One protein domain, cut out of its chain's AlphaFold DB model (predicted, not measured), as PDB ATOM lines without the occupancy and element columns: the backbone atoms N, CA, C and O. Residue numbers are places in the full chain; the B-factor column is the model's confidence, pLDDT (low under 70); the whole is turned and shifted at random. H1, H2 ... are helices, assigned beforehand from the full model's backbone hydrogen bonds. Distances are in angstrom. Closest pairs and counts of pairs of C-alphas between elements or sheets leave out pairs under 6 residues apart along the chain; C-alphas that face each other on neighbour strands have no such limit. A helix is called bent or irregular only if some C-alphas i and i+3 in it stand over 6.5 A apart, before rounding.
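AT A GLANCE: This is residues 532 to 581 of the 588 residues of an uncharacterized protein of Aspergillus bombycis (UniProt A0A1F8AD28). A long helix, H1, sticks out with residues 532 to 540 as a free arm, and its far end joins a small body in which H3 crosses it and the short helix H2 sits beyond that end. The printed part has 50 residues with three named helices, H1, H2 and H3 in that order, and no named strand: all helix. It is elongated, 37 by 23 by 16 A, and only just compact, close to loose, with a radius of gyration of the C-alphas of 11.3 A.

HOW THE PARTS SIT: H1, residues 532 to 552, is apart from H2, residues 555 to 560, across a tight link. H3, residues 570 to 579, is apart from H2 but touches H1; their closest C-alphas, of Ala 549 and Leu 576, are 7.0 A apart. H1 and H3 run the same way at a steep tilt of 46 degrees. Every O i to N i+4 pair is within hydrogen-bond range in H1 and H2, and 3 of 6 in H3.

IN THESE COORDINATES: H1 begins at C-alpha 532 (192.263, 116.462, 101.345) and measures 30.0 A, H2 8.8 A. H3, 14.8 A, ends at C-alpha 579 (201.333, 94.027, 121.527) and is irregular: C-alphas 571 and 574 are 7.9 A apart.

THE WHOLE: The C-alphas farthest apart, of Asp 532 and Asn 556, are 37.0 A apart. The printed part has no cut and no long link. Its mean pLDDT is 76.2, with residues 573 to 581 among those under 70.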
ATOM      1  N   ASP A 532     193.132 117.626 101.553       86.12
ATOM      2  CA  ASP A 532     192.263 116.462 101.345       86.12
ATOM      3  C   ASP A 532     193.045 115.143 101.386       86.12
ATOM      4  O   ASP A 532     192.596 114.164 101.983       86.12
ATOM      5  N   LEU A 533     194.244 115.109 100.793       87.25
ATOM      6  CA  LEU A 533     195.112 113.930 100.844       87.25
ATOM      7  C   LEU A 533     195.621 113.633 102.249       87.25
ATOM      8  O   LEU A 533     195.665 112.469 102.643       87.25
ATOM      9  N   LEU A 534     196.011 114.665 102.994       86.56
ATOM     10  CA  LEU A 534     196.468 114.522 104.372       86.56
ATOM     11  C   LEU A 534     195.338 114.001 105.265       86.56
ATOM     12  O   LEU A 534     195.545 113.063 106.032       86.56
ATOM     13  N   ILE A 535     194.131 114.551 105.115       85.88
ATOM     14  CA  ILE A 535     192.937 114.096 105.834       85.88
ATOM     15  C   ILE A 535     192.616 112.643 105.472       85.88
ATOM     16  O   ILE A 535     192.401 111.826 106.368       85.88
ATOM     17  N   ALA A 536     192.618 112.296 104.182       87.50
ATOM     18  CA  ALA A 536     192.351 110.935 103.728       87.50
ATOM     19  C   ALA A 536     193.365 109.928 104.296       87.50
ATOM     20  O   ALA A 536     192.973 108.853 104.750       87.50
ATOM     21  N   GLU A 537     194.649 110.286 104.329       87.38
ATOM     22  CA  GLU A 537     195.695 109.437 104.901       87.38
ATOM     23  C   GLU A 537     195.540 109.277 106.421       87.38
ATOM     24  O   GLU A 537     195.662 108.167 106.937       87.38
ATOM     25  N   VAL A 538     195.205 110.348 107.147       85.38
ATOM     26  CA  VAL A 538     194.905 110.273 108.587       85.38
ATOM     27  C   VAL A 538     193.712 109.354 108.843       85.38
ATOM     28  O   VAL A 538     193.782 108.491 109.715       85.38
ATOM     29  N   ILE A 539     192.625 109.501 108.080       86.62
ATOM     30  CA  ILE A 539     191.434 108.648 108.204       86.62
ATOM     31  C   ILE A 539     191.804 107.184 107.962       86.62
ATOM     32  O   ILE A 539     191.427 106.323 108.756       86.62
ATOM     33  N   LYS A 540     192.578 106.910 106.907       87.19
ATOM     34  CA  LYS A 540     193.046 105.565 106.566       87.19
ATOM     35  C   LYS A 540     193.872 104.949 107.701       87.19
ATOM     36  O   LYS A 540     193.524 103.877 108.182       87.19
ATOM     37  N   ARG A 541     194.907 105.644 108.189       84.69
ATOM     38  CA  ARG A 541     195.767 105.150 109.281       84.69
ATOM     39  C   ARG A 541     194.995 104.937 110.584       84.69
ATOM     40  O   ARG A 541     195.264 103.981 111.308       84.69
ATOM     41  N   ARG A 542     194.004 105.788 110.881       83.44
ATOM     42  CA  ARG A 542     193.120 105.615 112.050       83.44
ATOM     43  C   ARG A 542     192.183 104.417 111.902       83.44
ATOM     44  O   ARG A 542     191.925 103.740 112.894       83.44
ATOM     45  N   ALA A 543     191.688 104.138 110.696       85.12
ATOM     46  CA  ALA A 543     190.888 102.945 110.422       85.12
ATOM     47  C   ALA A 543     191.719 101.663 110.590       85.12
ATOM     48  O   ALA A 543     191.295 100.759 111.303       85.12
ATOM     49  N   GLU A 544     192.937 101.626 110.046       83.12
ATOM     50  CA  GLU A 544     193.869 100.504 110.231       83.12
ATOM     51  C   GLU A 544     194.218 100.298 111.715       83.12
ATOM     52  O   GLU A 544     194.167  99.179 112.226       83.12
ATOM     53  N   LEU A 545     194.507 101.378 112.450       80.38
ATOM     54  CA  LEU A 545     194.772 101.307 113.890       80.38
ATOM     55  C   LEU A 545     193.570 100.757 114.667       80.38
ATOM     56  O   LEU A 545     193.745  99.996 115.620       80.38
ATOM     57  N   ARG A 546     192.351 101.124 114.261       81.38
ATOM     58  CA  ARG A 546     191.119 100.594 114.844       81.38
ATOM     59  C   ARG A 546     190.982  99.094 114.598       81.38
ATOM     60  O   ARG A 546     190.703  98.375 115.548       81.38
ATOM     61  N   GLU A 547     191.200  98.624 113.373       83.25
ATOM     62  CA  GLU A 547     191.138  97.193 113.039       83.25
ATOM     63  C   GLU A 547     192.187  96.381 113.815       83.25
ATOM     64  O   GLU A 547     191.893  95.307 114.347       83.25
ATOM     65  N   ILE A 548     193.402  96.919 113.967       78.44
ATOM     66  CA  ILE A 548     194.452  96.309 114.796       78.44
ATOM     67  C   ILE A 548     194.018  96.269 116.264       78.44
ATOM     68  O   ILE A 548     194.176  95.249 116.929       78.44
ATOM     69  N   ALA A 549     193.453  97.359 116.783       77.56
ATOM     70  CA  ALA A 549     192.977  97.407 118.160       77.56
ATOM     71  C   ALA A 549     191.834  96.407 118.405       77.56
ATOM     72  O   ALA A 549     191.855  95.705 119.411       77.56
ATOM     73  N   GLU A 550     190.871  96.303 117.486       80.38
ATOM     74  CA  GLU A 550     189.749  95.359 117.577       80.38
ATOM     75  C   GLU A 550     190.207  93.893 117.480       80.38
ATOM     76  O   GLU A 550     189.632  93.033 118.145       80.38
ATOM     77  N   SER A 551     191.253  93.603 116.698       81.69
ATOM     78  CA  SER A 551     191.775  92.238 116.518       81.69
ATOM     79  C   SER A 551     192.788  91.799 117.581       81.69
ATOM     80  O   SER A 551     192.867  90.605 117.875       81.69
ATOM     81  N   ALA A 552     193.556  92.725 118.164       77.06
ATOM     82  CA  ALA A 552     194.669  92.401 119.060       77.06
ATOM     83  C   ALA A 552     194.400  92.675 120.550       77.06
ATOM     84  O   ALA A 552     195.069  92.083 121.397       77.06
ATOM     85  N   LEU A 553     193.472  93.576 120.907       75.69
ATOM     86  CA  LEU A 553     193.258  93.948 122.309       75.69
ATOM     87  C   LEU A 553     192.299  93.001 123.028       75.69
ATOM     88  O   LEU A 553     191.133  92.859 122.664       75.69
ATOM     89  N   THR A 554     192.756  92.452 124.152       80.25
ATOM     90  CA  THR A 554     191.871  91.793 125.116       80.25
ATOM     91  C   THR A 554     191.213  92.807 126.056       80.25
ATOM     92  O   THR A 554     191.642  93.958 126.182       80.25
ATOM     93  N   THR A 555     190.194  92.379 126.804       77.88
ATOM     94  CA  THR A 555     189.551  93.209 127.840       77.88
ATOM     95  C   THR A 555     190.549  93.699 128.900       77.88
ATOM     96  O   THR A 555     190.424  94.816 129.401       77.88
ATOM     97  N   ASN A 556     191.584  92.903 129.189       77.75
ATOM     98  CA  ASN A 556     192.659  93.273 130.110       77.75
ATOM     99  C   ASN A 556     193.596  94.336 129.512       77.75
ATOM    100  O   ASN A 556     194.048  95.234 130.224       77.75
ATOM    101  N   ASP A 557     193.858  94.280 128.205       75.31
ATOM    102  CA  ASP A 557     194.681  95.278 127.517       75.31
ATOM    103  C   ASP A 557     193.987  96.637 127.422       75.31
ATOM    104  O   ASP A 557     194.633  97.666 127.624       75.31
ATOM    105  N   LEU A 558     192.668  96.649 127.196       74.69
ATOM    106  CA  LEU A 558     191.855  97.870 127.212       74.69
ATOM    107  C   LEU A 558     191.930  98.581 128.571       74.69
ATOM    108  O   LEU A 558     192.142  99.794 128.626       74.69
ATOM    109  N   ALA A 559     191.839  97.819 129.668       76.62
ATOM    110  CA  ALA A 559     191.988  98.351 131.021       76.62
ATOM    111  C   ALA A 559     193.409  98.888 131.279       76.62
ATOM    112  O   ALA A 559     193.569  99.976 131.835       76.62
ATOM    113  N   ARG A 560     194.447  98.170 130.821       79.56
ATOM    114  CA  ARG A 560     195.856  98.586 130.941       79.56
ATOM    115  C   ARG A 560     196.158  99.875 130.173       79.56
ATOM    116  O   ARG A 560     196.875 100.732 130.684       79.56
ATOM    117  N   LEU A 561     195.617 100.016 128.963       73.44
ATOM    118  CA  LEU A 561     195.805 101.191 128.106       73.44
ATOM    119  C   LEU A 561     194.866 102.356 128.462       73.44
ATOM    120  O   LEU A 561     194.988 103.422 127.866       73.44
ATOM    121  N   LYS A 562     193.971 102.177 129.447       79.56
ATOM    122  CA  LYS A 562     192.954 103.159 129.868       79.56
ATOM    123  C   LYS A 562     192.055 103.621 128.713       79.56
ATOM    124  O   LYS A 562     191.642 104.778 128.671       79.56
ATOM    125  N   LEU A 563     191.754 102.720 127.781       75.19
ATOM    126  CA  LEU A 563     190.902 103.012 126.631       75.19
ATOM    127  C   LEU A 563     189.434 102.791 126.997       75.19
ATOM    128  O   LEU A 563     189.064 101.742 127.527       75.19
ATOM    129  N   THR A 564     188.588 103.777 126.701       71.25
ATOM    130  CA  THR A 564     187.134 103.663 126.879       71.25
ATOM    131  C   THR A 564     186.456 103.179 125.596       71.25
ATOM    132  O   THR A 564     186.961 103.367 124.489       71.25
ATOM    133  N   LYS A 565     185.297 102.517 125.723       63.44
ATOM    134  CA  LYS A 565     184.546 102.001 124.569       63.44
ATOM    135  C   LYS A 565     184.127 103.167 123.661       63.44
ATOM    136  O   LYS A 565     183.376 104.033 124.094       63.44
ATOM    137  N   GLY A 566     184.598 103.164 122.412       66.62
ATOM    138  CA  GLY A 566     184.363 104.233 121.430       66.62
ATOM    139  C   GLY A 566     185.513 105.237 121.282       66.62
ATOM    140  O   GLY A 566     185.456 106.087 120.397       66.62
ATOM    141  N   GLN A 567     186.568 105.129 122.093       70.56
ATOM    142  CA  GLN A 567     187.766 105.958 121.984       70.56
ATOM    143  C   GLN A 567     188.801 105.294 121.067       70.56
ATOM    144  O   GLN A 567     189.193 104.148 121.290       70.56
ATOM    145  N   LEU A 568     189.261 106.020 120.044       67.69
ATOM    146  CA  LEU A 568     190.364 105.575 119.192       67.69
ATOM    147  C   LEU A 568     191.689 105.686 119.958       67.69
ATOM    148  O   LEU A 568     191.929 106.702 120.617       67.69
ATOM    149  N   PRO A 569     192.565 104.672 119.885       71.25
ATOM    150  CA  PRO A 569     193.766 104.616 120.702       71.25
ATOM    151  C   PRO A 569     194.936 105.387 120.081       71.25
ATOM    152  O   PRO A 569     196.079 104.940 120.148       71.25
ATOM    153  N   ASP A 570     194.659 106.552 119.492       73.12
ATOM    154  CA  ASP A 570     195.632 107.373 118.764       73.12
ATOM    155  C   ASP A 570     196.865 107.678 119.645       73.12
ATOM    156  O   ASP A 570     198.004 107.462 119.239       73.12
ATOM    157  N   GLY A 571     196.647 108.047 120.916       67.56
ATOM    158  CA  GLY A 571     197.715 108.296 121.899       67.56
ATOM    159  C   GLY A 571     198.430 107.043 122.434       67.56
ATOM    160  O   GLY A 571     199.449 107.154 123.115       67.56
ATOM    161  N   ASN A 572     197.920 105.844 122.139       71.06
ATOM    162  CA  ASN A 572     198.475 104.556 122.568       71.06
ATOM    163  C   ASN A 572     199.000 103.714 121.393       71.06
ATOM    164  O   ASN A 572     199.472 102.595 121.613       71.06
ATOM    165  N   ALA A 573     198.957 104.247 120.173       68.62
ATOM    166  CA  ALA A 573     199.323 103.571 118.938       68.62
ATOM    167  C   ALA A 573     200.680 102.853 118.998       68.62
ATOM    168  O   ALA A 573     200.776 101.652 118.751       68.62
ATOM    169  N   ALA A 574     201.730 103.550 119.440       67.69
ATOM    170  CA  ALA A 574     203.069 102.970 119.555       67.69
ATOM    171  C   ALA A 574     203.166 101.808 120.566       67.69
ATOM    172  O   ALA A 574     204.106 101.014 120.505       67.69
ATOM    173  N   SER A 575     202.240 101.724 121.526       68.12
ATOM    174  CA  SER A 575     202.153 100.610 122.482       68.12
ATOM    175  C   SER A 575     201.337  99.449 121.915       68.12
ATOM    176  O   SER A 575     201.684  98.296 122.146       68.12
ATOM    177  N   LEU A 576     200.301  99.749 121.130       69.44
ATOM    178  CA  LEU A 576     199.453  98.776 120.440       69.44
ATOM    179  C   LEU A 576     200.218  97.920 119.435       69.44
ATOM    180  O   LEU A 576     200.118  96.696 119.476       69.44
ATOM    181  N   CYS A 577     201.049  98.543 118.603       64.81
ATOM    182  CA  CYS A 577     201.818  97.822 117.585       64.81
ATOM    183  C   CYS A 577     202.850  96.861 118.192       64.81
ATOM    184  O   CYS A 577     203.188  95.838 117.607       64.81
ATOM    185  N   ARG A 578     203.315  97.137 119.419       67.88
ATOM    186  CA  ARG A 578     204.193  96.211 120.153       67.88
ATOM    187  C   ARG A 578     203.449  94.982 120.668       67.88
ATOM    188  O   ARG A 578     204.057  93.925 120.780       67.88
ATOM    189  N   VAL A 579     202.167  95.122 121.004       65.00
ATOM    190  CA  VAL A 579     201.333  94.027 121.527       65.00
ATOM    191  C   VAL A 579     200.873  93.099 120.402       65.00
ATOM    192  O   VAL A 579     200.838  91.889 120.602       65.00
ATOM    193  N   SER A 580     200.587  93.632 119.212       60.78
ATOM    194  CA  SER A 580     200.136  92.840 118.058       60.78
ATOM    195  C   SER A 580     201.257  92.087 117.326       60.78
ATOM    196  O   SER A 580     200.972  91.296 116.429       60.78
ATOM    197  N   GLY A 581     202.532  92.329 117.660       52.94
ATOM    198  CA  GLY A 581     203.679  91.742 116.950       52.94
ATOM    199  C   GLY A 581     203.822  92.213 115.495       52.94
ATOM    200  O   GLY A 581     204.689  91.722 114.773       52.94
TER     201      GLY A 581